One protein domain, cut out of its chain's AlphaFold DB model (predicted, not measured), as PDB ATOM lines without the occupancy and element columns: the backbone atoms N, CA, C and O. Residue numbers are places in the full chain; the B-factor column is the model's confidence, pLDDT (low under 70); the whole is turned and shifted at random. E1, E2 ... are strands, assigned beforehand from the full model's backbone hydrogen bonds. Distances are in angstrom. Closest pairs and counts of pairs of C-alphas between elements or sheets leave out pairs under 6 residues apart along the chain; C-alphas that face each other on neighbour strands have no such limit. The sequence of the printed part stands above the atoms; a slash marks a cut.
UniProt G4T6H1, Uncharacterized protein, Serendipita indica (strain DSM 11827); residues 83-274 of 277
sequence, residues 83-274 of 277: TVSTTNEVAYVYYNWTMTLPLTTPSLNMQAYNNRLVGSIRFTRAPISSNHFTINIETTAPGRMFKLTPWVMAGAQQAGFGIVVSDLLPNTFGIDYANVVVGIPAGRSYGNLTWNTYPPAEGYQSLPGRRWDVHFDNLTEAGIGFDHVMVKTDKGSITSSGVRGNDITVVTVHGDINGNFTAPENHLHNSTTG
ATOM      1  N   THR A  83     -34.067  16.416  22.336       40.50
ATOM      2  CA  THR A  83     -34.311  17.859  22.268       40.50
ATOM      3  C   THR A  83     -35.543  18.124  21.415       40.50
ATOM      4  O   THR A  83     -35.578  17.732  20.250       40.50
ATOM      5  N   VAL A  84     -36.544  18.797  21.981       38.28
ATOM      6  CA  VAL A  84     -37.718  19.285  21.248       38.28
ATOM      7  C   VAL A  84     -37.639  20.807  21.213       38.28
ATOM      8  O   VAL A  84     -37.662  21.454  22.259       38.28
ATOM      9  N   SER A  85     -37.520  21.386  20.016       39.44
ATOM     10  CA  SER A  85     -37.639  22.834  19.823       39.44
ATOM     11  C   SER A  85     -39.091  23.176  19.510       39.44
ATOM     12  O   SER A  85     -39.638  22.695  18.514       39.44
ATOM     13  N   THR A  86     -39.717  24.003  20.340       37.25
ATOM     14  CA  THR A  86     -41.024  24.581  20.006       37.25
ATOM     15  C   THR A  86     -40.841  25.799  19.097       37.25
ATOM     16  O   THR A  86     -39.752  26.362  19.008       37.25
ATOM     17  N   THR A  87     -41.902  26.216  18.404       36.19
ATOM     18  CA  THR A  87     -41.901  27.334  17.442       36.19
ATOM     19  C   THR A  87     -41.506  28.689  18.053       36.19
ATOM     20  O   THR A  87     -41.223  29.619  17.306       36.19
ATOM     21  N   ASN A  88     -41.439  28.783  19.387       34.16
ATOM     22  CA  ASN A  88     -40.948  29.928  20.153       34.16
ATOM     23  C   ASN A  88     -39.713  29.512  20.977       34.16
ATOM     24  O   ASN A  88     -39.861  29.230  22.159       34.16
ATOM     25  N   GLU A  89     -38.539  29.408  20.343       43.09
ATOM     26  CA  GLU A  89     -37.145  29.425  20.870       43.09
ATOM     27  C   GLU A  89     -36.771  28.788  22.238       43.09
ATOM     28  O   GLU A  89     -35.638  28.938  22.688       43.09
ATOM     29  N   VAL A  90     -37.631  28.011  22.898       45.22
ATOM     30  CA  VAL A  90     -37.281  27.237  24.097       45.22
ATOM     31  C   VAL A  90     -36.980  25.807  23.669       45.22
ATOM     32  O   VAL A  90     -37.856  25.083  23.179       45.22
ATOM     33  N   ALA A  91     -35.718  25.406  23.828       48.66
ATOM     34  CA  ALA A  91     -35.273  24.036  23.624       48.66
ATOM     35  C   ALA A  91     -35.475  23.240  24.920       48.66
ATOM     36  O   ALA A  91     -34.773  23.459  25.907       48.66
ATOM     37  N   TYR A  92     -36.420  22.304  24.912       50.62
ATOM     38  CA  TYR A  92     -36.597  21.358  26.011       50.62
ATOM     39  C   TYR A  92     -35.724  20.133  25.774       50.62
ATOM     40  O   TYR A  92     -35.715  19.576  24.674       50.62
ATOM     41  N   VAL A  93     -34.999  19.704  26.803       52.59
ATOM     42  CA  VAL A  93     -34.225  18.465  26.808       52.59
ATOM     43  C   VAL A  93     -34.908  17.470  27.744       52.59
ATOM     44  O   VAL A  93     -34.978  17.666  28.958       52.59
ATOM     45  N   TYR A  94     -35.415  16.380  27.174       51.31
ATOM     46  CA  TYR A  94     -36.066  15.306  27.918       51.31
ATOM     47  C   TYR A  94     -35.066  14.213  28.236       51.31
ATOM     48  O   TYR A  94     -34.578  13.563  27.316       51.31
ATOM     49  N   TYR A  95     -34.801  13.974  29.517       52.12
ATOM     50  CA  TYR A  95     -33.996  12.853  29.983       52.12
ATOM     51  C   TYR A  95     -34.919  11.787  30.580       52.12
ATOM     52  O   TYR A  95     -35.445  11.947  31.681       52.12
ATOM     53  N   ASN A  96     -35.095  10.660  29.887       49.41
ATOM     54  CA  ASN A  96     -35.826   9.518  30.443       49.41
ATOM     55  C   ASN A  96     -34.847   8.493  31.036       49.41
ATOM     56  O   ASN A  96     -34.053   7.903  30.299       49.41
ATOM     57  N   TRP A  97     -34.878   8.312  32.361       48.56
ATOM     58  CA  TRP A  97     -34.015   7.380  33.086       48.56
ATOM     59  C   TRP A  97     -34.889   6.344  33.799       48.56
ATOM     60  O   TRP A  97     -35.461   6.577  34.861       48.56
ATOM     61  N   THR A  98     -34.970   5.139  33.244       47.25
ATOM     62  CA  THR A  98     -35.545   4.014  33.989       47.25
ATOM     63  C   THR A  98     -34.446   3.392  34.835       47.25
ATOM     64  O   THR A  98     -33.583   2.684  34.320       47.25
ATOM     65  N   MET A  99     -34.440   3.692  36.132       49.38
ATOM     66  CA  MET A  99     -33.457   3.130  37.051       49.38
ATOM     67  C   MET A  99     -34.001   1.840  37.665       49.38
ATOM     68  O   MET A  99     -34.720   1.855  38.659       49.38
ATOM     69  N   THR A 100     -33.664   0.699  37.066       45.34
ATOM     70  CA  THR A 100     -34.046  -0.599  37.634       45.34
ATOM     71  C   THR A 100     -33.247  -0.846  38.912       45.34
ATOM     72  O   THR A 100     -32.029  -1.009  38.871       45.34
ATOM     73  N   LEU A 101     -33.929  -0.863  40.057       47.91
ATOM     74  CA  LEU A 101     -33.347  -1.180  41.359       47.91
ATOM     75  C   LEU A 101     -33.704  -2.611  41.784       47.91
ATOM     76  O   LEU A 101     -34.753  -3.117  41.383       47.91
ATOM     77  N   PRO A 102     -32.851  -3.286  42.578       44.09
ATOM     78  CA  PRO A 102     -33.083  -4.671  42.979       44.09
ATOM     79  C   PRO A 102     -34.366  -4.861  43.807       44.09
ATOM     80  O   PRO A 102     -34.731  -4.016  44.619       44.09
ATOM     81  N   LEU A 103     -34.992  -6.034  43.640       43.84
ATOM     82  CA  LEU A 103     -36.303  -6.468  44.162       43.84
ATOM     83  C   LEU A 103     -36.504  -6.440  45.691       43.84
ATOM     84  O   LEU A 103     -37.637  -6.613  46.148       43.84
ATOM     85  N   THR A 104     -35.450  -6.266  46.484       48.22
ATOM     86  CA  THR A 104     -35.492  -6.335  47.951       48.22
ATOM     87  C   THR A 104     -35.311  -4.938  48.535       48.22
ATOM     88  O   THR A 104     -34.281  -4.308  48.318       48.22
ATOM     89  N   THR A 105     -36.340  -4.465  49.231       51.53
ATOM     90  CA  THR A 105     -36.608  -3.088  49.665       51.53
ATOM     91  C   THR A 105     -35.371  -2.234  50.010       51.53
ATOM     92  O   THR A 105     -34.752  -2.450  51.050       51.53
ATOM     93  N   PRO A 106     -35.061  -1.222  49.171       59.09
ATOM     94  CA  PRO A 106     -34.043  -0.207  49.398       59.09
ATOM     95  C   PRO A 106     -34.660   1.150  49.799       59.09
ATOM     96  O   PRO A 106     -35.687   1.573  49.272       59.09
ATOM     97  N   SER A 107     -34.028   1.852  50.732       62.44
ATOM     98  CA  SER A 107     -34.301   3.251  51.079       62.44
ATOM     99  C   SER A 107     -34.043   4.190  49.892       62.44
ATOM    100  O   SER A 107     -33.089   3.988  49.141       62.44
ATOM    101  N   LEU A 108     -34.852   5.243  49.752       67.25
ATOM    102  CA  LEU A 108     -34.796   6.226  48.669       67.25
ATOM    103  C   LEU A 108     -34.266   7.576  49.180       67.25
ATOM    104  O   LEU A 108     -34.949   8.291  49.910       67.25
ATOM    105  N   ASN A 109     -33.047   7.946  48.795       68.06
ATOM    106  CA  ASN A 109     -32.388   9.173  49.247       68.06
ATOM    107  C   ASN A 109     -32.030  10.065  48.054       68.06
ATOM    108  O   ASN A 109     -31.173   9.727  47.244       68.06
ATOM    109  N   MET A 110     -32.691  11.211  47.933       67.62
ATOM    110  CA  MET A 110     -32.541  12.131  46.810       67.62
ATOM    111  C   MET A 110     -32.005  13.471  47.273       67.62
ATOM    112  O   MET A 110     -32.410  14.011  48.307       67.62
ATOM    113  N   GLN A 111     -31.090  14.016  46.481       62.94
ATOM    114  CA  GLN A 111     -30.408  15.257  46.813       62.94
ATOM    115  C   GLN A 111     -30.295  16.122  45.560       62.94
ATOM    116  O   GLN A 111     -29.801  15.687  44.519       62.94
ATOM    117  N   ALA A 112     -30.753  17.362  45.656       56.72
ATOM    118  CA  ALA A 112     -30.530  18.379  44.644       56.72
ATOM    119  C   ALA A 112     -29.461  19.346  45.155       56.72
ATOM    120  O   ALA A 112     -29.591  19.928  46.230       56.72
ATOM    121  N   TYR A 113     -28.402  19.517  44.375       56.03
ATOM    122  CA  TYR A 113     -27.308  20.437  44.640       56.03
ATOM    123  C   TYR A 113     -27.338  21.543  43.583       56.03
ATOM    124  O   TYR A 113     -27.083  21.221  42.428       56.03
ATOM    125  N   ASN A 114     -27.648  22.800  43.954       54.94
ATOM    126  CA  ASN A 114     -27.227  24.062  43.289       54.94
ATOM    127  C   ASN A 114     -28.098  25.279  43.725       54.94
ATOM    128  O   ASN A 114     -29.263  25.178  44.099       54.94
ATOM    129  N   ASN A 115     -27.464  26.442  43.651       49.97
ATOM    130  CA  ASN A 115     -27.831  27.844  43.850       49.97
ATOM    131  C   ASN A 115     -28.755  28.501  42.784       49.97
ATOM    132  O   ASN A 115     -29.144  29.654  42.977       49.97
ATOM    133  N   ARG A 116     -29.123  27.815  41.692       57.19
ATOM    134  CA  ARG A 116     -29.849  28.378  40.526       57.19
ATOM    135  C   ARG A 116     -31.033  27.543  40.018       57.19
ATOM    136  O   ARG A 116     -31.639  27.897  39.013       57.19
ATOM    137  N   LEU A 117     -31.326  26.426  40.680       63.56
ATOM    138  CA  LEU A 117     -32.340  25.471  40.243       63.56
ATOM    139  C   LEU A 117     -33.751  25.893  40.669       63.56
ATOM    140  O   LEU A 117     -34.060  25.893  41.865       63.56
ATOM    141  N   VAL A 118     -34.621  26.135  39.688       73.38
ATOM    142  CA  VAL A 118     -36.072  26.115  39.895       73.38
ATOM    143  C   VAL A 118     -36.619  24.810  39.340       73.38
ATOM    144  O   VAL A 118     -36.178  24.326  38.302       73.38
ATOM    145  N   GLY A 119     -37.567  24.193  40.028       77.62
ATOM    146  CA  GLY A 119     -38.056  22.905  39.583       77.62
ATOM    147  C   GLY A 119     -39.242  22.388  40.358       77.62
ATOM    148  O   GLY A 119     -39.681  22.976  41.347       77.62
ATOM    149  N   SER A 120     -39.742  21.255  39.892       83.81
ATOM    150  CA  SER A 120     -40.692  20.456  40.640       83.81
ATOM    151  C   SER A 120     -40.191  19.028  40.774       83.81
ATOM    152  O   SER A 120     -39.546  18.486  39.873       83.81
ATOM    153  N   ILE A 121     -40.488  18.412  41.912       85.38
ATOM    154  CA  ILE A 121     -40.379  16.968  42.074       85.38
ATOM    155  C   ILE A 121     -41.731  16.411  42.486       85.38
ATOM    156  O   ILE A 121     -42.364  16.896  43.420       85.38
ATOM    157  N   ARG A 122     -42.178  15.381  41.778       90.00
ATOM    158  CA  ARG A 122     -43.453  14.715  42.000       90.00
ATOM    159  C   ARG A 122     -43.224  13.250  42.314       90.00
ATOM    160  O   ARG A 122     -42.790  12.488  41.455       90.00
ATOM    161  N   PHE A 123     -43.554  12.855  43.533       89.38
ATOM    162  CA  PHE A 123     -43.602  11.463  43.951       89.38
ATOM    163  C   PHE A 123     -44.982  10.901  43.636       89.38
ATOM    164  O   PHE A 123     -45.989  11.402  44.132       89.38
ATOM    165  N   THR A 124     -45.031   9.860  42.816       90.44
ATOM    166  CA  THR A 124     -46.275   9.243  42.352       90.44
ATOM    167  C   THR A 124     -46.196   7.724  42.426       90.44
ATOM    168  O   THR A 124     -45.121   7.138  42.586       90.44
ATOM    169  N   ARG A 125     -47.339   7.056  42.290       89.56
ATOM    170  CA  ARG A 125     -47.398   5.595  42.245       89.56
ATOM    171  C   ARG A 125     -46.907   5.059  40.898       89.56
ATOM    172  O   ARG A 125     -47.330   5.513  39.836       89.56
ATOM    173  N   ALA A 126     -46.070   4.032  40.948       83.50
ATOM    174  CA  ALA A 126     -45.801   3.143  39.824       83.50
ATOM    175  C   ALA A 126     -46.765   1.932  39.865       83.50
ATOM    176  O   ALA A 126     -47.384   1.671  40.903       83.50
ATOM    177  N   PRO A 127     -46.915   1.175  38.761       80.75
ATOM    178  CA  PRO A 127     -47.685  -0.069  38.754       80.75
ATOM    179  C   PRO A 127     -47.265  -1.031  39.873       80.75
ATOM    180  O   PRO A 127     -46.090  -1.123  40.214       80.75
ATOM    181  N   ILE A 128     -48.211  -1.800  40.421       74.69
ATOM    182  CA  ILE A 128     -47.935  -2.743  41.525       74.69
ATOM    183  C   ILE A 128     -46.973  -3.874  41.119       74.69
ATOM    184  O   ILE A 128     -46.286  -4.457  41.953       74.69
ATOM    185  N   SER A 129     -46.918  -4.169  39.817       76.81
ATOM    186  CA  SER A 129     -45.990  -5.120  39.209       76.81
ATOM    187  C   SER A 129     -44.563  -4.584  39.114       76.81
ATOM    188  O   SER A 129     -43.642  -5.359  38.859       76.81
ATOM    189  N   SER A 130     -44.365  -3.274  39.283       72.38
ATOM    190  CA  SER A 130     -43.033  -2.688  39.291       72.38
ATOM    191  C   SER A 130     -42.271  -3.156  40.523       72.38
ATOM    192  O   SER A 130     -42.781  -3.214  41.639       72.38
ATOM    193  N   ASN A 131     -41.008  -3.487  40.311       69.38
ATOM    194  CA  ASN A 131     -40.060  -3.861  41.355       69.38
ATOM    195  C   ASN A 131     -38.951  -2.817  41.540       69.38
ATOM    196  O   ASN A 131     -38.001  -3.067  42.271       69.38
ATOM    197  N   HIS A 132     -39.074  -1.670  40.874       69.31
ATOM    198  CA  HIS A 132     -38.079  -0.610  40.832       69.31
ATOM    199  C   HIS A 132     -38.748   0.765  40.866       69.31
ATOM    200  O   HIS A 132     -39.906   0.915  40.472       69.31
ATOM    201  N   PHE A 133     -37.993   1.767  41.308       72.44
ATOM    202  CA  PHE A 133     -38.389   3.164  41.189       72.44
ATOM    203  C   PHE A 133     -38.158   3.656  39.754       72.44
ATOM    204  O   PHE A 133     -37.185   3.266  39.116       72.44
ATOM    205  N   THR A 134     -39.015   4.529  39.239       74.50
ATOM    206  CA  THR A 134     -38.824   5.169  37.924       74.50
ATOM    207  C   THR A 134     -38.556   6.657  38.101       74.50
ATOM    208  O   THR A 134     -39.131   7.269  38.995       74.50
ATOM    209  N   ILE A 135     -37.664   7.249  37.297       75.31
ATOM    210  CA  ILE A 135     -37.304   8.670  37.410       75.31
ATOM    211  C   ILE A 135     -37.354   9.311  36.018       75.31
ATOM    212  O   ILE A 135     -36.473   9.113  35.187       75.31
ATOM    213  N   ASN A 136     -38.381  10.111  35.761       76.81
ATOM    214  CA  ASN A 136     -38.516  10.852  34.507       76.81
ATOM    215  C   ASN A 136     -38.127  12.309  34.726       76.81
ATOM    216  O   ASN A 136     -38.587  12.907  35.698       76.81
ATOM    217  N   ILE A 137     -37.310  12.876  33.834       73.94
ATOM    218  CA  ILE A 137     -36.850  14.260  33.957       73.94
ATOM    219  C   ILE A 137     -37.083  15.042  32.665       73.94
ATOM    220  O   ILE A 137     -36.701  14.626  31.572       73.94
ATOM    221  N   GLU A 138     -37.650  16.228  32.813       75.44
ATOM    222  CA  GLU A 138     -37.758  17.244  31.770       75.44
ATOM    223  C   GLU A 138     -37.007  18.494  32.235       75.44
ATOM    224  O   GLU A 138     -37.218  18.963  33.351       75.44
ATOM    225  N   THR A 139     -36.099  19.029  31.417       72.00
ATOM    226  CA  THR A 139     -35.313  20.213  31.788       72.00
ATOM    227  C   THR A 139     -35.038  21.125  30.601       72.00
ATOM    228  O   THR A 139     -34.994  20.689  29.452       72.00
ATOM    229  N   THR A 140     -34.832  22.409  30.882       69.56
ATOM    230  CA  THR A 140     -34.387  23.406  29.898       69.56
ATOM    231  C   THR A 140     -32.860  23.506  29.807       69.56
ATOM    232  O   THR A 140     -32.348  24.184  28.922       69.56
ATOM    233  N   ALA A 141     -32.117  22.827  30.690       65.25
ATOM    234  CA  ALA A 141     -30.665  22.930  30.776       65.25
ATOM    235  C   ALA A 141     -29.948  21.861  29.909       65.25
ATOM    236  O   ALA A 141     -30.105  20.651  30.126       65.25
ATOM    237  N   PRO A 142     -29.119  22.258  28.924       59.66
ATOM    238  CA  PRO A 142     -28.498  21.325  27.987       59.66
ATOM    239  C   PRO A 142     -27.278  20.587  28.570       59.66
ATOM    240  O   PRO A 142     -26.336  21.215  29.051       59.66
ATOM    241  N   GLY A 143     -27.272  19.251  28.434       56.84
ATOM    242  CA  GLY A 143     -26.161  18.271  28.471       56.84
ATOM    243  C   GLY A 143     -25.084  18.350  29.565       56.84
ATOM    244  O   GLY A 143     -24.800  17.366  30.242       56.84
ATOM    245  N   ARG A 144     -24.402  19.492  29.675       56.66
ATOM    246  CA  ARG A 144     -23.284  19.756  30.596       56.66
ATOM    247  C   ARG A 144     -23.644  20.745  31.698       56.66
ATOM    248  O   ARG A 144     -22.986  20.749  32.734       56.66
ATOM    249  N   MET A 145     -24.670  21.563  31.472       61.72
ATOM    250  CA  MET A 145     -25.179  22.499  32.468       61.72
ATOM    251  C   MET A 145     -26.014  21.778  33.516       61.72
ATOM    252  O   MET A 145     -26.008  22.212  34.649       61.72
ATOM    253  N   PHE A 146     -26.656  20.655  33.187       68.69
ATOM    254  CA  PHE A 146     -27.432  19.843  34.123       68.69
ATOM    255  C   PHE A 146     -26.926  18.403  34.121       68.69
ATOM    256  O   PHE A 146     -26.909  17.741  33.084       68.69
ATOM    257  N   LYS A 147     -26.503  17.921  35.289       69.31
ATOM    258  CA  LYS A 147     -25.975  16.578  35.504       69.31
ATOM    259  C   LYS A 147     -26.809  15.853  36.551       69.31
ATOM    260  O   LYS A 147     -26.792  16.206  37.728       69.31
ATOM    261  N   LEU A 148     -27.461  14.778  36.123       70.69
ATOM    262  CA  LEU A 148     -28.041  13.782  37.014       70.69
ATOM    263  C   LEU A 148     -27.007  12.687  37.294       70.69
ATOM    264  O   LEU A 148     -26.373  12.170  36.375       70.69
ATOM    265  N   THR A 149     -26.839  12.330  38.561       70.75
ATOM    266  CA  THR A 149     -25.955  11.247  39.000       70.75
ATOM    267  C   THR A 149     -26.758  10.274  39.861       70.75
ATOM    268  O   THR A 149     -26.840  10.473  41.076       70.75
ATOM    269  N   PRO A 150     -27.400   9.253  39.268       68.25
ATOM    270  CA  PRO A 150     -27.991   8.177  40.046       68.25
ATOM    271  C   PRO A 150     -26.924   7.385  40.793       68.25
ATOM    272  O   PRO A 150     -25.776   7.292  40.353       68.25
ATOM    273  N   TRP A 151     -27.314   6.772  41.901       66.25
ATOM    274  CA  TRP A 151     -26.427   5.938  42.697       66.25
ATOM    275  C   TRP A 151     -27.198   4.855  43.456       66.25
ATOM    276  O   TRP A 151     -28.391   4.984  43.740       66.25
ATOM    277  N   VAL A 152     -26.483   3.779  43.795       67.56
ATOM    278  CA  VAL A 152     -26.982   2.649  44.589       67.56
ATOM    279  C   VAL A 152     -25.889   2.200  45.554       67.56
ATOM    280  O   VAL A 152     -24.747   1.992  45.151       67.56
ATOM    281  N   MET A 153     -26.236   2.016  46.824       67.31
ATOM    282  CA  MET A 153     -25.383   1.446  47.860       67.31
ATOM    283  C   MET A 153     -25.973   0.113  48.322       67.31
ATOM    284  O   MET A 153     -26.850   0.078  49.182       67.31
ATOM    285  N   ALA A 154     -25.478  -0.994  47.757       64.75
ATOM    286  CA  ALA A 154     -26.022  -2.331  48.008       64.75
ATOM    287  C   ALA A 154     -25.963  -2.743  49.493       64.75
ATOM    288  O   ALA A 154     -26.933  -3.279  50.016       64.75
ATOM    289  N   GLY A 155     -24.857  -2.445  50.189       60.03
ATOM    290  CA  GLY A 155     -24.683  -2.804  51.604       60.03
ATOM    291  C   GLY A 155     -25.571  -2.012  52.567       60.03
ATOM    292  O   GLY A 155     -25.996  -2.545  53.583       60.03
ATOM    293  N   ALA A 156     -25.889  -0.760  52.228       61.66
ATOM    294  CA  ALA A 156     -26.792   0.085  53.008       61.66
ATOM    295  C   ALA A 156     -28.251  -0.008  52.532       61.66
ATOM    296  O   ALA A 156     -29.104   0.689  53.074       61.66
ATOM    297  N   GLN A 157     -28.523  -0.817  51.495       68.00
ATOM    298  CA  GLN A 157     -29.810  -0.889  50.803       68.00
ATOM    299  C   GLN A 157     -30.374   0.509  50.515       68.00
ATOM    300  O   GLN A 157     -31.507   0.819  50.860       68.00
ATOM    301  N   GLN A 158     -29.562   1.389  49.931       70.12
ATOM    302  CA  GLN A 158     -29.962   2.759  49.604       70.12
ATOM    303  C   GLN A 158     -29.817   3.005  48.111       70.12
ATOM    304  O   GLN A 158     -28.864   2.541  47.488       70.12
ATOM    305  N   ALA A 159     -30.741   3.759  47.543       67.75
ATOM    306  CA  ALA A 159     -30.660   4.230  46.176       67.75
ATOM    307  C   ALA A 159     -31.132   5.674  46.082       67.75
ATOM    308  O   ALA A 159     -31.903   6.150  46.916       67.75
ATOM    309  N   GLY A 160     -30.669   6.367  45.055       71.94
ATOM    310  CA  GLY A 160     -30.902   7.790  44.948       71.94
ATOM    311  C   GLY A 160     -30.409   8.389  43.655       71.94
ATOM    312  O   GLY A 160     -29.885   7.704  42.778       71.94
ATOM    313  N   PHE A 161     -30.550   9.703  43.564       68.25
ATOM    314  CA  PHE A 161     -29.883  10.495  42.549       68.25
ATOM    315  C   PHE A 161     -29.474  11.851  43.114       68.25
ATOM    316  O   PHE A 161     -30.143  12.418  43.981       68.25
ATOM    317  N   GLY A 162     -28.343  12.339  42.615       71.62
ATOM    318  CA  GLY A 162     -27.883  13.707  42.778       71.62
ATOM    319  C   GLY A 162     -28.212  14.520  41.531       71.62
ATOM    320  O   GLY A 162     -27.923  14.065  40.425       71.62
ATOM    321  N   ILE A 163     -28.770  15.716  41.687       70.31
ATOM    322  CA  ILE A 163     -28.847  16.708  40.603       70.31
ATOM    323  C   ILE A 163     -27.781  17.764  40.857       70.31
ATOM    324  O   ILE A 163     -27.721  18.296  41.959       70.31
ATOM    325  N   VAL A 164     -26.963  18.072  39.853       68.12
ATOM    326  CA  VAL A 164     -25.992  19.170  39.887       68.12
ATOM    327  C   VAL A 164     -26.163  20.008  38.633       68.12
ATOM    328  O   VAL A 164     -26.085  19.473  37.529       68.12
ATOM    329  N   VAL A 165     -26.332  21.319  38.790       63.06
ATOM    330  CA  VAL A 165     -26.176  22.264  37.674       63.06
ATOM    331  C   VAL A 165     -24.760  22.846  37.688       63.06
ATOM    332  O   VAL A 165     -24.209  23.090  38.759       63.06
ATOM    333  N   SER A 166     -24.115  22.989  36.530       57.00
ATOM    334  CA  SER A 166     -22.755  23.522  36.399       57.00
ATOM    335  C   SER A 166     -22.782  24.982  35.954       57.00
ATOM    336  O   SER A 166     -23.352  25.302  34.917       57.00
ATOM    337  N   ASP A 167     -22.083  25.846  36.694       51.25
ATOM    338  CA  ASP A 167     -21.968  27.288  36.429       51.25
ATOM    339  C   ASP A 167     -20.963  27.646  35.313       51.25
ATOM    340  O   ASP A 167     -20.610  28.813  35.147       51.25
ATOM    341  N   LEU A 168     -20.465  26.665  34.548       45.16
ATOM    342  CA  LEU A 168     -19.354  26.859  33.603       45.16
ATOM    343  C   LEU A 168     -19.675  27.768  32.409       45.16
ATOM    344  O   LEU A 168     -18.757  28.152  31.687       45.16
ATOM    345  N   LEU A 169     -20.942  28.126  32.192       45.16
ATOM    346  CA  LEU A 169     -21.326  29.094  31.175       45.16
ATOM    347  C   LEU A 169     -22.147  30.220  31.823       45.16
ATOM    348  O   LEU A 169     -23.121  29.933  32.522       45.16
ATOM    349  N   PRO A 170     -21.778  31.502  31.620       41.97
ATOM    350  CA  PRO A 170     -22.649  32.611  31.971       41.97
ATOM    351  C   PRO A 170     -23.925  32.475  31.142       41.97
ATOM    352  O   PRO A 170     -23.894  32.570  29.916       41.97
ATOM    353  N   ASN A 171     -25.033  32.179  31.817       42.84
ATOM    354  CA  ASN A 171     -26.309  32.002  31.155       42.84
ATOM    355  C   ASN A 171     -26.852  33.380  30.748       42.84
ATOM    356  O   ASN A 171     -27.296  34.164  31.585       42.84
ATOM    357  N   THR A 172     -26.787  33.686  29.455       43.84
ATOM    358  CA  THR A 172     -27.478  34.817  28.822       43.84
ATOM    359  C   THR A 172     -28.997  34.592  28.708       43.84
ATOM    360  O   THR A 172     -29.701  35.501  28.279       43.84
ATOM    361  N   PHE A 173     -29.519  33.426  29.115       46.50
ATOM    362  CA  PHE A 173     -30.913  33.004  28.947       46.50
ATOM    363  C   PHE A 173     -31.509  32.353  30.214       46.50
ATOM    364  O   PHE A 173     -31.557  31.136  30.352       46.50
ATOM    365  N   GLY A 174     -32.067  33.174  31.109       56.00
ATOM    366  CA  GLY A 174     -33.143  32.747  32.018       56.00
ATOM    367  C   GLY A 174     -32.794  31.768  33.152       56.00
ATOM    368  O   GLY A 174     -31.650  31.397  33.389       56.00
ATOM    369  N   ILE A 175     -33.827  31.423  33.922       58.91
ATOM    370  CA  ILE A 175     -33.787  30.469  35.038       58.91
ATOM    371  C   ILE A 175     -33.826  29.046  34.463       58.91
ATOM    372  O   ILE A 175     -34.729  28.735  33.686       58.91
ATOM    373  N   ASP A 176     -32.895  28.177  34.866       66.50
ATOM    374  CA  ASP A 176     -32.918  26.761  34.490       66.50
ATOM    375  C   ASP A 176     -34.018  26.013  35.253       66.50
ATOM    376  O   ASP A 176     -34.107  26.099  36.482       66.50
ATOM    377  N   TYR A 177     -34.842  25.262  34.515       73.62
ATOM    378  CA  TYR A 177     -35.964  24.512  35.067       73.62
ATOM    379  C   TYR A 177     -35.744  23.000  35.010       73.62
ATOM    380  O   TYR A 177     -35.208  22.483  34.025       73.62
ATOM    381  N   ALA A 178     -36.195  22.279  36.039       75.69
ATOM    382  CA  ALA A 178     -36.228  20.819  36.057       75.69
ATOM    383  C   ALA A 178     -37.533  20.275  36.658       75.69
ATOM    384  O   ALA A 178     -37.881  20.557  37.800       75.69
ATOM    385  N   ASN A 179     -38.217  19.432  35.895       81.06
ATOM    386  CA  ASN A 179     -39.353  18.626  36.317       81.06
ATOM    387  C   ASN A 179     -38.903  17.195  36.539       81.06
ATOM    388  O   ASN A 179     -38.423  16.562  35.603       81.06
ATOM    389  N   VAL A 180     -39.095  16.670  37.744       81.56
ATOM    390  CA  VAL A 180     -38.711  15.306  38.106       81.56
ATOM    391  C   VAL A 180     -39.943  14.537  38.559       81.56
ATOM    392  O   VAL A 180     -40.610  14.928  39.510       81.56
ATOM    393  N   VAL A 181     -40.246  13.414  37.916       85.44
ATOM    394  CA  VAL A 181     -41.312  12.501  38.343       85.44
ATOM    395  C   VAL A 181     -40.687  11.210  38.836       85.44
ATOM    396  O   VAL A 181     -40.016  10.515  38.077       85.44
ATOM    397  N   VAL A 182     -40.942  10.883  40.098       84.50
ATOM    398  CA  VAL A 182     -40.470   9.670  40.758       84.50
ATOM    399  C   VAL A 182     -41.640   8.711  40.939       84.50
ATOM    400  O   VAL A 182     -42.533   8.963  41.747       84.50
ATOM    401  N   GLY A 183     -41.635   7.599  40.208       85.62
ATOM    402  CA  GLY A 183     -42.592   6.512  40.385       85.62
ATOM    403  C   GLY A 183     -42.120   5.525  41.449       85.62
ATOM    404  O   GLY A 183     -41.040   4.951  41.328       85.62
ATOM    405  N   ILE A 184     -42.938   5.305  42.476       85.25
ATOM    406  CA  ILE A 184     -42.663   4.393  43.593       85.25
ATOM    407  C   ILE A 184     -43.582   3.168  43.479       85.25
ATOM    408  O   ILE A 184     -44.797   3.349  43.354       85.25
ATOM    409  N   PRO A 185     -43.063   1.925  43.526       84.38
ATOM    410  CA  PRO A 185     -43.912   0.738  43.489       84.38
ATOM    411  C   PRO A 185     -44.973   0.723  44.594       84.38
ATOM    412  O   PRO A 185     -44.667   0.908  45.774       84.38
ATOM    413  N   ALA A 186     -46.218   0.483  44.193       87.06
ATOM    414  CA  ALA A 186     -47.370   0.442  45.085       87.06
ATOM    415  C   ALA A 186     -47.372  -0.788  46.016       87.06
ATOM    416  O   ALA A 186     -46.767  -1.818  45.710       87.06
ATOM    417  N   GLY A 187     -48.113  -0.691  47.127       84.38
ATOM    418  CA  GLY A 187     -48.414  -1.807  48.032       84.38
ATOM    419  C   GLY A 187     -47.246  -2.287  48.897       84.38
ATOM    420  O   GLY A 187     -47.160  -3.482  49.187       84.38
ATOM    421  N   ARG A 188     -46.312  -1.399  49.260       81.69
ATOM    422  CA  ARG A 188     -45.088  -1.742  50.000       81.69
ATOM    423  C   ARG A 188     -44.713  -0.659  51.012       81.69
ATOM    424  O   ARG A 188     -44.958   0.525  50.783       81.69
ATOM    425  N   SER A 189     -44.050  -1.078  52.088       82.94
ATOM    426  CA  SER A 189     -43.370  -0.183  53.030       82.94
ATOM    427  C   SER A 189     -41.893  -0.040  52.671       82.94
ATOM    428  O   SER A 189     -41.260  -1.005  52.240       82.94
ATOM    429  N   TYR A 190     -41.349   1.151  52.884       82.75
ATOM    430  CA  TYR A 190     -39.966   1.524  52.606       82.75
ATOM    431  C   TYR A 190     -39.305   2.083  53.867       82.75
ATOM    432  O   TYR A 190     -39.993   2.592  54.740       82.75
ATOM    433  N   GLY A 191     -37.973   2.034  53.938       82.94
ATOM    434  CA  GLY A 191     -37.227   2.638  55.045       82.94
ATOM    435  C   GLY A 191     -37.310   4.162  55.001       82.94
ATOM    436  O   GLY A 191     -38.149   4.776  55.648       82.94
ATOM    437  N   ASN A 192     -36.458   4.786  54.189       83.81
ATOM    438  CA  ASN A 192     -36.351   6.244  54.163       83.81
ATOM    439  C   ASN A 192     -36.793   6.836  52.822       83.81
ATOM    440  O   ASN A 192     -36.466   6.287  51.770       83.81
ATOM    441  N   LEU A 193     -37.466   7.985  52.870       87.06
ATOM    442  CA  LEU A 193     -37.636   8.915  51.760       87.06
ATOM    443  C   LEU A 193     -36.943  10.224  52.114       87.06
ATOM    444  O   LEU A 193     -37.287  10.862  53.106       87.06
ATOM    445  N   THR A 194     -35.968  10.643  51.318       84.06
ATOM    446  CA  THR A 194     -35.303  11.933  51.522       84.06
ATOM    447  C   THR A 194     -35.336  12.769  50.257       84.06
ATOM    448  O   THR A 194     -34.939  12.290  49.201       84.06
ATOM    449  N   TRP A 195     -35.766  14.022  50.381       84.00
ATOM    450  CA  TRP A 195     -35.539  15.087  49.411       84.00
ATOM    451  C   TRP A 195     -34.853  16.251  50.117       84.00
ATOM    452  O   TRP A 195     -35.368  16.772  51.109       84.00
ATOM    453  N   ASN A 196     -33.690  16.663  49.621       75.06
ATOM    454  CA  ASN A 196     -32.946  17.770  50.208       75.06
ATOM    455  C   ASN A 196     -32.332  18.662  49.131       75.06
ATOM    456  O   ASN A 196     -31.630  18.172  48.245       75.06
ATOM    457  N   THR A 197     -32.546  19.969  49.246       68.25
ATOM    458  CA  THR A 197     -31.839  20.990  48.469       68.25
ATOM    459  C   THR A 197     -30.598  21.460  49.248       68.25
ATOM    460  O   THR A 197     -30.728  22.160  50.252       68.25
ATOM    461  N   TYR A 198     -29.389  21.077  48.820       56.44
ATOM    462  CA  TYR A 198     -28.103  21.443  49.448       56.44
ATOM    463  C   TYR A 198     -27.321  22.468  48.588       56.44
ATOM    464  O   TYR A 198     -27.399  22.408  47.359       56.44
ATOM    465  N   PRO A 199     -26.505  23.379  49.169       49.41
ATOM    466  CA  PRO A 199     -26.283  23.604  50.600       49.41
ATOM    467  C   PRO A 199     -27.379  24.435  51.285       49.41
ATOM    468  O   PRO A 199     -27.794  25.460  50.733       49.41
ATOM    469  N   PRO A 200     -27.750  24.090  52.537       48.66
ATOM    470  CA  PRO A 200     -28.232  25.064  53.502       48.66
ATOM    471  C   PRO A 200     -27.019  25.885  53.950       48.66
ATOM    472  O   PRO A 200     -26.383  25.593  54.955       48.66
ATOM    473  N   ALA A 201     -26.606  26.851  53.138       38.47
ATOM    474  CA  ALA A 201     -25.579  27.786  53.563       38.47
ATOM    475  C   ALA A 201     -26.261  28.914  54.347       38.47
ATOM    476  O   ALA A 201     -27.101  29.633  53.798       38.47
ATOM    477  N   GLU A 202     -25.917  29.050  55.628       41.16
ATOM    478  CA  GLU A 202     -26.309  30.202  56.439       41.16
ATOM    479  C   GLU A 202     -25.858  31.500  55.743       41.16
ATOM    480  O   GLU A 202     -24.747  31.586  55.220       41.16
ATOM    481  N   GLY A 203     -26.741  32.500  55.688       46.94
ATOM    482  CA  GLY A 203     -26.419  33.833  55.158       46.94
ATOM    483  C   GLY A 203     -26.696  34.085  53.668       46.94
ATOM    484  O   GLY A 203     -26.524  35.213  53.215       46.94
ATOM    485  N   TYR A 204     -27.189  33.113  52.892       46.59
ATOM    486  CA  TYR A 204     -27.488  33.314  51.462       46.59
ATOM    487  C   TYR A 204     -28.942  33.745  51.207       46.59
ATOM    488  O   TYR A 204     -29.695  33.072  50.508       46.59
ATOM    489  N   GLN A 205     -29.338  34.909  51.734       46.59
ATOM    490  CA  GLN A 205     -30.620  35.549  51.386       46.59
ATOM    491  C   GLN A 205     -30.663  36.095  49.942       46.59
ATOM    492  O   GLN A 205     -31.716  36.514  49.463       46.59
ATOM    493  N   SER A 206     -29.541  36.070  49.216       46.09
ATOM    494  CA  SER A 206     -29.366  36.775  47.942       46.09
ATOM    495  C   SER A 206     -29.456  35.910  46.684       46.09
ATOM    496  O   SER A 206     -29.247  36.440  45.596       46.09
ATOM    497  N   LEU A 207     -29.765  34.610  46.776       49.19
ATOM    498  CA  LEU A 207     -29.953  33.783  45.580       49.19
ATOM    499  C   LEU A 207     -31.430  33.825  45.139       49.19
ATOM    500  O   LEU A 207     -32.301  33.310  45.850       49.19
ATOM    501  N   PRO A 208     -31.753  34.450  43.991       49.81
ATOM    502  CA  PRO A 208     -33.133  34.623  43.536       49.81
ATOM    503  C   PRO A 208     -33.747  33.361  42.902       49.81
ATOM    504  O   PRO A 208     -34.918  33.389  42.545       49.81
ATOM    505  N   GLY A 209     -32.989  32.267  42.745       54.78
ATOM    506  CA  GLY A 209     -33.335  31.187  41.810       54.78
ATOM    507  C   GLY A 209     -33.392  29.768  42.373       54.78
ATOM    508  O   GLY A 209     -33.371  28.840  41.579       54.78
ATOM    509  N   ARG A 210     -33.431  29.558  43.695       65.38
ATOM    510  CA  ARG A 210     -33.694  28.222  44.260       65.38
ATOM    511  C   ARG A 210     -35.163  28.137  44.633       65.38
ATOM    512  O   ARG A 210     -35.555  28.759  45.609       65.38
ATOM    513  N   ARG A 211     -35.970  27.429  43.849       76.12
ATOM    514  CA  ARG A 211     -37.375  27.168  44.185       76.12
ATOM    515  C   ARG A 211     -37.738  25.757  43.758       76.12
ATOM    516  O   ARG A 211     -37.780  25.479  42.565       76.12
ATOM    517  N   TRP A 212     -38.031  24.895  44.723       80.25
ATOM    518  CA  TRP A 212     -38.472  23.530  44.449       80.25
ATOM    519  C   TRP A 212     -39.862  23.279  44.999       80.25
ATOM    520  O   TRP A 212     -40.049  23.256  46.216       80.25
ATOM    521  N   ASP A 213     -40.806  23.059  44.089       86.44
ATOM    522  CA  ASP A 213     -42.152  22.622  44.430       86.44
ATOM    523  C   ASP A 213     -42.165  21.084  44.541       86.44
ATOM    524  O   ASP A 213     -41.918  20.355  43.577       86.44
ATOM    525  N   VAL A 214     -42.376  20.580  45.757       89.06
ATOM    526  CA  VAL A 214     -42.384  19.148  46.078       89.06
ATOM    527  C   VAL A 214     -43.824  18.670  46.184       89.06
ATOM    528  O   VAL A 214     -44.593  19.186  46.991       89.06
ATOM    529  N   HIS A 215     -44.180  17.650  45.411       92.50
ATOM    530  CA  HIS A 215     -45.525  17.090  45.362       92.50
ATOM    531  C   HIS A 215     -45.523  15.603  45.712       92.50
ATOM    532  O   HIS A 215     -44.741  14.828  45.158       92.50
ATOM    533  N   PHE A 216     -46.439  15.200  46.589       92.25
ATOM    534  CA  PHE A 216     -46.763  13.801  46.850       92.25
ATOM    535  C   PHE A 216     -48.174  13.492  46.360       92.25
ATOM    536  O   PHE A 216     -49.142  14.078  46.854       92.25
ATOM    537  N   ASP A 217     -48.285  12.536  45.438       92.19
ATOM    538  CA  ASP A 217     -49.530  12.204  44.749       92.19
ATOM    539  C   ASP A 217     -50.068  10.842  45.205       92.19
ATOM    540  O   ASP A 217     -49.621   9.793  44.731       92.19
ATOM    541  N   ASN A 218     -51.044  10.866  46.120       87.44
ATOM    542  CA  ASN A 218     -51.823   9.719  46.599       87.44
ATOM    543  C   ASN A 218     -50.987   8.481  46.998       87.44
ATOM    544  O   ASN A 218     -51.378   7.340  46.736       87.44
ATOM    545  N   LEU A 219     -49.831   8.668  47.648       89.44
ATOM    546  CA  LEU A 219     -48.960   7.551  48.044       89.44
ATOM    547  C   LEU A 219     -49.641   6.637  49.074       89.44
ATOM    548  O   LEU A 219     -49.581   5.414  48.949       89.44
ATOM    549  N   THR A 220     -50.364   7.210  50.040       88.38
ATOM    550  CA  THR A 220     -51.120   6.436  51.038       88.38
ATOM    551  C   THR A 220     -52.182   5.545  50.389       88.38
ATOM    552  O   THR A 220     -52.277   4.365  50.722       88.38
ATOM    553  N   GLU A 221     -52.956   6.071  49.434       88.19
ATOM    554  CA  GLU A 221     -53.981   5.298  48.711       88.19
ATOM    555  C   GLU A 221     -53.361   4.185  47.858       88.19
ATOM    556  O   GLU A 221     -53.940   3.113  47.700       88.19
ATOM    557  N   ALA A 222     -52.148   4.408  47.349       87.25
ATOM    558  CA  ALA A 222     -51.365   3.398  46.648       87.25
ATOM    559  C   ALA A 222     -50.744   2.341  47.586       87.25
ATOM    560  O   ALA A 222     -49.992   1.480  47.120       87.25
ATOM    561  N   GLY A 223     -51.025   2.384  48.893       87.81
ATOM    562  CA  GLY A 223     -50.460   1.461  49.878       87.81
ATOM    563  C   GLY A 223     -48.952   1.631  50.060       87.81
ATOM    564  O   GLY A 223     -48.263   0.654  50.344       87.81
ATOM    565  N   ILE A 224     -48.434   2.841  49.834       88.25
ATOM    566  CA  ILE A 224     -47.022   3.190  50.002       88.25
ATOM    567  C   ILE A 224     -46.846   3.842  51.373       88.25
ATOM    568  O   ILE A 224     -47.535   4.809  51.703       88.25
ATOM    569  N   GLY A 225     -45.912   3.321  52.167       87.88
ATOM    570  CA  GLY A 225     -45.545   3.883  53.467       87.88
ATOM    571  C   GLY A 225     -44.035   3.942  53.662       87.88
ATOM    572  O   GLY A 225     -43.299   3.190  53.028       87.88
ATOM    573  N   PHE A 226     -43.585   4.824  54.551       88.81
ATOM    574  CA  PHE A 226     -42.169   5.009  54.877       88.81
ATOM    575  C   PHE A 226     -41.922   4.871  56.381       88.81
ATOM    576  O   PHE A 226     -42.769   5.256  57.180       88.81
ATOM    577  N   ASP A 227     -40.757   4.388  56.796       89.06
ATOM    578  CA  ASP A 227     -40.346   4.522  58.193       89.06
ATOM    579  C   ASP A 227     -40.025   5.990  58.489       89.06
ATOM    580  O   ASP A 227     -40.586   6.555  59.422       89.06
ATOM    581  N   HIS A 228     -39.215   6.633  57.642       89.19
ATOM    582  CA  HIS A 228     -38.836   8.039  57.801       89.19
ATOM    583  C   HIS A 228     -39.004   8.823  56.499       89.19
ATOM    584  O   HIS A 228     -38.545   8.401  55.435       89.19
ATOM    585  N   VAL A 229     -39.602  10.008  56.583       89.00
ATOM    586  CA  VAL A 229     -39.713  10.971  55.483       89.00
ATOM    587  C   VAL A 229     -39.014  12.259  55.895       89.00
ATOM    588  O   VAL A 229     -39.387  12.874  56.885       89.00
ATOM    589  N   MET A 230     -38.024  12.701  55.121       89.06
ATOM    590  CA  MET A 230     -37.372  13.997  55.306       89.06
ATOM    591  C   MET A 230     -37.417  14.800  54.009       89.06
ATOM    592  O   MET A 230     -36.809  14.412  53.013       89.06
ATOM    593  N   VAL A 231     -38.087  15.947  54.024       87.19
ATOM    594  CA  VAL A 231     -38.212  16.832  52.859       87.19
ATOM    595  C   VAL A 231     -37.778  18.228  53.255       87.19
ATOM    596  O   VAL A 231     -38.310  18.796  54.206       87.19
ATOM    597  N   LYS A 232     -36.815  18.786  52.526       84.12
ATOM    598  CA  LYS A 232     -36.326  20.147  52.741       84.12
ATOM    599  C   LYS A 232     -36.261  20.899  51.417       84.12
ATOM    600  O   LYS A 232     -35.679  20.387  50.461       84.12
ATOM    601  N   THR A 233     -36.853  22.091  51.371       77.94
ATOM    602  CA  THR A 233     -36.824  22.989  50.204       77.94
ATOM    603  C   THR A 233     -36.558  24.444  50.614       77.94
ATOM    604  O   THR A 233     -36.787  24.831  51.760       77.94
ATOM    605  N   ASP A 234     -36.050  25.247  49.680       72.94
ATOM    606  CA  ASP A 234     -35.826  26.693  49.812       72.94
ATOM    607  C   ASP A 234     -36.765  27.419  48.834       72.94
ATOM    608  O   ASP A 234     -36.830  27.044  47.662       72.94
ATOM    609  N   LYS A 235     -37.532  28.400  49.326       73.75
ATOM    610  CA  LYS A 235     -38.518  29.253  48.623       73.75
ATOM    611  C   LYS A 235     -39.570  28.533  47.761       73.75
ATOM    612  O   LYS A 235     -40.268  29.179  46.981       73.75
ATOM    613  N   GLY A 236     -39.689  27.213  47.875       75.69
ATOM    614  CA  GLY A 236     -40.676  26.394  47.173       75.69
ATOM    615  C   GLY A 236     -41.722  25.802  48.106       75.69
ATOM    616  O   GLY A 236     -41.573  25.815  49.328       75.69
ATOM    617  N   SER A 237     -42.801  25.296  47.525       86.19
ATOM    618  CA  SER A 237     -43.901  24.697  48.277       86.19
ATOM    619  C   SER A 237     -43.704  23.194  48.485       86.19
ATOM    620  O   SER A 237     -43.049  22.517  47.695       86.19
ATOM    621  N   ILE A 238     -44.289  22.652  49.549       88.12
ATOM    622  CA  ILE A 238     -44.423  21.209  49.764       88.12
ATOM    623  C   ILE A 238     -45.914  20.903  49.836       88.12
ATOM    624  O   ILE A 238     -46.612  21.396  50.717       88.12
ATOM    625  N   THR A 239     -46.414  20.078  48.921       91.25
ATOM    626  CA  THR A 239     -47.823  19.680  48.871       91.25
ATOM    627  C   THR A 239     -47.954  18.166  48.936       91.25
ATOM    628  O   THR A 239     -47.279  17.448  48.201       91.25
ATOM    629  N   SER A 240     -48.857  17.668  49.778       90.38
ATOM    630  CA  SER A 240     -49.169  16.240  49.860       90.38
ATOM    631  C   SER A 240     -50.657  15.957  49.689       90.38
ATOM    632  O   SER A 240     -51.496  16.544  50.359       90.38
ATOM    633  N   SER A 241     -51.002  14.988  48.850       85.38
ATOM    634  CA  SER A 241     -52.355  14.412  48.772       85.38
ATOM    635  C   SER A 241     -52.467  13.060  49.489       85.38
ATOM    636  O   SER A 241     -53.527  12.443  49.506       85.38
ATOM    637  N   GLY A 242     -51.397  12.612  50.150       82.56
ATOM    638  CA  GLY A 242     -51.404  11.407  50.974       82.56
ATOM    639  C   GLY A 242     -50.017  10.798  51.083       82.56
ATOM    640  O   GLY A 242     -49.612  10.043  50.204       82.56
ATOM    641  N   VAL A 243     -49.319  11.099  52.178       88.62
ATOM    642  CA  VAL A 243     -48.057  10.457  52.582       88.62
ATOM    643  C   VAL A 243     -48.242   9.862  53.964       88.62
ATOM    644  O   VAL A 243     -48.732  10.543  54.863       88.62
ATOM    645  N   ARG A 244     -47.807   8.615  54.149       90.75
ATOM    646  CA  ARG A 244     -47.789   7.950  55.449       90.75
ATOM    647  C   ARG A 244     -46.367   7.585  55.843       90.75
ATOM    648  O   ARG A 244     -45.645   6.986  55.043       90.75
ATOM    649  N   GLY A 245     -46.013   7.851  57.093       88.56
ATOM    650  CA  GLY A 245     -44.797   7.305  57.669       88.56
ATOM    651  C   GLY A 245     -44.805   7.193  59.186       88.56
ATOM    652  O   GLY A 245     -45.755   7.627  59.836       88.56
ATOM    653  N   ASN A 246     -43.768   6.561  59.738       90.44
ATOM    654  CA  ASN A 246     -43.591   6.475  61.189       90.44
ATOM    655  C   ASN A 246     -42.994   7.764  61.757       90.44
ATOM    656  O   ASN A 246     -43.337   8.115  62.881       90.44
ATOM    657  N   ASP A 247     -42.152   8.452  60.987       91.56
ATOM    658  CA  ASP A 247     -41.594   9.776  61.266       91.56
ATOM    659  C   ASP A 247     -41.578  10.617  59.982       91.56
ATOM    660  O   ASP A 247     -41.125  10.165  58.927       91.56
ATOM    661  N   ILE A 248     -42.125  11.829  60.044       91.38
ATOM    662  CA  ILE A 248     -42.216  12.760  58.924       91.38
ATOM    663  C   ILE A 248     -41.684  14.118  59.367       91.38
ATOM    664  O   ILE A 248     -42.276  14.795  60.199       91.38
ATOM    665  N   THR A 249     -40.616  14.565  58.716       91.12
ATOM    666  CA  THR A 249     -40.069  15.915  58.830       91.12
ATOM    667  C   THR A 249     -40.153  16.626  57.483       91.12
ATOM    668  O   THR A 249     -39.479  16.244  56.524       91.12
ATOM    669  N   VAL A 250     -40.936  17.701  57.405       87.75
ATOM    670  CA  VAL A 250     -41.038  18.561  56.219       87.75
ATOM    671  C   VAL A 250     -40.709  20.006  56.587       87.75
ATOM    672  O   VAL A 250     -41.278  20.588  57.510       87.75
ATOM    673  N   VAL A 251     -39.747  20.588  55.875       86.75
ATOM    674  CA  VAL A 251     -39.243  21.937  56.147       86.75
ATOM    675  C   VAL A 251     -39.148  22.726  54.852       86.75
ATOM    676  O   VAL A 251     -38.573  22.259  53.869       86.75
ATOM    677  N   THR A 252     -39.664  23.948  54.865       80.25
ATOM    678  CA  THR A 252     -39.459  24.915  53.784       80.25
ATOM    679  C   THR A 252     -39.015  26.260  54.343       80.25
ATOM    680  O   THR A 252     -39.431  26.662  55.433       80.25
ATOM    681  N   VAL A 253     -38.155  26.954  53.603       76.00
ATOM    682  CA  VAL A 253     -37.748  28.329  53.903       76.00
ATOM    683  C   VAL A 253     -38.549  29.260  52.991       76.00
ATOM    684  O   VAL A 253     -38.411  29.174  51.779       76.00
ATOM    685  N   HIS A 254     -39.392  30.140  53.535       73.00
ATOM    686  CA  HIS A 254     -40.251  31.082  52.783       73.00
ATOM    687  C   HIS A 254     -41.300  30.489  51.814       73.00
ATOM    688  O   HIS A 254     -41.888  31.248  51.045       73.00
ATOM    689  N   GLY A 255     -41.535  29.177  51.806       76.06
ATOM    690  CA  GLY A 255     -42.611  28.555  51.027       76.06
ATOM    691  C   GLY A 255     -43.735  27.999  51.898       76.06
ATOM    692  O   GLY A 255     -43.637  28.019  53.118       76.06
ATOM    693  N   ASP A 256     -44.787  27.471  51.277       85.19
ATOM    694  CA  ASP A 256     -45.924  26.893  52.003       85.19
ATOM    695  C   ASP A 256     -45.804  25.370  52.148       85.19
ATOM    696  O   ASP A 256     -45.279  24.686  51.264       85.19
ATOM    697  N   ILE A 257     -46.359  24.825  53.232       88.50
ATOM    698  CA  ILE A 257     -46.562  23.382  53.423       88.50
ATOM    699  C   ILE A 257     -48.063  23.118  53.496       88.50
ATOM    700  O   ILE A 257     -48.728  23.606  54.404       88.50
ATOM    701  N   ASN A 258     -48.587  22.319  52.567       89.94
ATOM    702  CA  ASN A 258     -50.016  22.040  52.451       89.94
ATOM    703  C   ASN A 258     -50.313  20.544  52.277       89.94
ATOM    704  O   ASN A 258     -49.533  19.791  51.691       89.94
ATOM    705  N   GLY A 259     -51.502  20.127  52.719       87.62
ATOM    706  CA  GLY A 259     -52.070  18.819  52.399       87.62
ATOM    707  C   GLY A 259     -51.949  17.747  53.490       87.62
ATOM    708  O   GLY A 259     -51.777  18.059  54.665       87.62
ATOM    709  N   ASN A 260     -52.122  16.478  53.107       89.31
ATOM    710  CA  ASN A 260     -52.319  15.360  54.034       89.31
ATOM    711  C   ASN A 260     -51.024  14.570  54.297       89.31
ATOM    712  O   ASN A 260     -50.528  13.848  53.423       89.31
ATOM    713  N   PHE A 261     -50.511  14.674  55.522       90.38
ATOM    714  CA  PHE A 261     -49.399  13.882  56.045       90.38
ATOM    715  C   PHE A 261     -49.898  13.058  57.232       90.38
ATOM    716  O   PHE A 261     -50.535  13.588  58.137       90.38
ATOM    717  N   THR A 262     -49.620  11.758  57.235       91.19
ATOM    718  CA  THR A 262     -50.083  10.830  58.268       91.19
ATOM    719  C   THR A 262     -48.890  10.216  58.994       91.19
ATOM    720  O   THR A 262     -48.199   9.361  58.440       91.19
ATOM    721  N   ALA A 263     -48.685  10.624  60.244       89.00
ATOM    722  CA  ALA A 263     -47.727  10.041  61.182       89.00
ATOM    723  C   ALA A 263     -48.331  10.030  62.602       89.00
ATOM    724  O   ALA A 263     -49.342  10.702  62.829       89.00
ATOM    725  N   PRO A 264     -47.766   9.267  63.555       89.69
ATOM    726  CA  PRO A 264     -48.112   9.391  64.973       89.69
ATOM    727  C   PRO A 264     -48.009  10.845  65.473       89.69
ATOM    728  O   PRO A 264     -47.172  11.602  64.990       89.69
ATOM    729  N   GLU A 265     -48.827  11.223  66.462       75.00
ATOM    730  CA  GLU A 265     -49.071  12.617  66.901       75.00
ATOM    731  C   GLU A 265     -47.802  13.427  67.244       75.00
ATOM    732  O   GLU A 265     -47.773  14.636  67.039       75.00
ATOM    733  N   ASN A 266     -46.718  12.767  67.669       85.38
ATOM    734  CA  ASN A 266     -45.439  13.407  68.016       85.38
ATOM    735  C   ASN A 266     -44.327  13.210  66.977       85.38
ATOM    736  O   ASN A 266     -43.188  13.585  67.229       85.38
ATOM    737  N   HIS A 267     -44.632  12.564  65.856       87.06
ATOM    738  CA  HIS A 267     -43.670  12.189  64.820       87.06
ATOM    739  C   HIS A 267     -43.959  12.910  63.490       87.06
ATOM    740  O   HIS A 267     -43.486  12.501  62.431       87.06
ATOM    741  N   LEU A 268     -44.791  13.956  63.527       88.62
ATOM    742  CA  LEU A 268     -45.014  14.866  62.409       88.62
ATOM    743  C   LEU A 268     -44.407  16.227  62.749       88.62
ATOM    744  O   LEU A 268     -44.891  16.945  63.623       88.62
ATOM    745  N   HIS A 269     -43.355  16.593  62.028       88.88
ATOM    746  CA  HIS A 269     -42.616  17.831  62.211       88.88
ATOM    747  C   HIS A 269     -42.700  18.680  60.942       88.88
ATOM    748  O   HIS A 269     -41.974  18.452  59.972       88.88
ATOM    749  N   ASN A 270     -43.565  19.694  60.969       85.25
ATOM    750  CA  ASN A 270     -43.733  20.643  59.872       85.25
ATOM    751  C   ASN A 270     -43.192  22.006  60.298       85.25
ATOM    752  O   ASN A 270     -43.597  22.534  61.333       85.25
ATOM    753  N   SER A 271     -42.303  22.596  59.502       82.56
ATOM    754  CA  SER A 271     -41.768  23.928  59.788       82.56
ATOM    755  C   SER A 271     -41.658  24.772  58.527       82.56
ATOM    756  O   SER A 271     -41.049  24.365  57.539       82.56
ATOM    757  N   THR A 272     -42.243  25.965  58.582       73.62
ATOM    758  CA  THR A 272     -42.028  27.026  57.596       73.62
ATOM    759  C   THR A 272     -41.219  28.121  58.269       73.62
ATOM    760  O   THR A 272     -41.725  28.814  59.152       73.62
ATOM    761  N   THR A 273     -39.952  28.274  57.895       67.62
ATOM    762  CA  THR A 273     -39.099  29.337  58.435       67.62
ATOM    763  C   THR A 273     -39.114  30.517  57.471       67.62
ATOM    764  O   THR A 273     -38.690  30.411  56.323       67.62
ATOM    765  N   GLY A 274     -39.672  31.648  57.904       54.59
ATOM    766  CA  GLY A 274     -39.886  32.778  56.994       54.59
ATOM    767  C   GLY A 274     -40.066  34.152  57.626       54.59
ATOM    768  O   GLY A 274     -40.300  35.104  56.890       54.59
TER     769      GLY A 274
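What this domain is: This is residues 83 to 274 of the 277 residues of an uncharacterized protein of Serendipita indica (strain DSM 11827) (UniProt G4T6H1). Two walls of strands stand partly face to face, and E12 folds back on itself and belongs to both; from E9 to E14 the chain winds back and forth between the walls in stacked turns. One wall holds E3, E6, E7, E9, E11, residues 245 to 253 of E12, and E14; the other holds E1, E2, E4, E5, E8, E10, residues 238 to 244 of E12, and E13. The printed part has 192 residues, with no named helix and fourteen strands, E1 to E14 along the chain, in one branched, twisted sheet of mixed pairing; the class is all strand. It is compact, with a radius of gyration of the C-alphas of 16.8 A and spans of 48 by 39 by 34 A.

How they stand to each other: Begin at E12, residues 238 to 253, which bends by 174 degrees at residue 243. On one side of it find E10, residues 211 to 216, and E11, residues 224 to 234; on the other side find E13, residues 257 to 262, and E14, residues 268 to 273. These four neighbours are parallel to it, with N 239 and O 214, N 229 and O 247, N 260 and O 240, and N 269 and O 248 within hydrogen-bond range, each 2.8 A. From E11 go to its parallel neighbour E9, residues 188 to 198, where N 230 and O 193 are 2.8 A apart. Next come E3, residues 107 to 113, parallel to E9 with N 110 and O 194 at 2.8 A, and E7, residues 158 to 165, parallel to E3 with N 109 and O 159 at 2.8 A. E6, residues 146 to 153, is an edge strand and forms a hairpin with E7, at 164 degrees between directions, with N 149 and O 162 at 2.8 A. From E10 go instead to E4, residues 117 to 126, parallel with N 123 and O 215 at 2.8 A, and to E8, residues 176 to 185, parallel to E4 with N 122 and O 180 at 2.8 A. E5, residues 134 to 139, is antiparallel to E8, with N 181 and O 136 at 2.8 A. E2, residues 91 to 97, is antiparallel to E5, with N 93 and O 139 at 2.8 A, and forms a hairpin with the edge strand E1, residues 83 to 85, where N 84 and O 92 are 2.9 A apart. E3 and E8, for instance, are apart.

Where its parts are: Find C-alpha 83, where E1 begins, at (-34.311, 17.859, 22.268). E8 runs 29.6 A from first to last C-alpha, E9 28.7 A and E4 26.1 A, while E12 with its sixteen residues spans 10.6 A. Its bend is at C-alpha 243, (-48.057, 10.457, 52.582), and E14 ends at C-alpha 273, (-39.099, 29.337, 58.435).

The domain as a whole: The two C-alphas farthest apart, those of Thr 87 and Asn 266, are 52.6 A apart. The printed part has no cut; the link from E9 to E10, residues 199 to 210, is long. Mean pLDDT of the printed part is 70.8, and 84 residues are under 70, among them residues 83 to 117, 164 to 176 and 197 to 210.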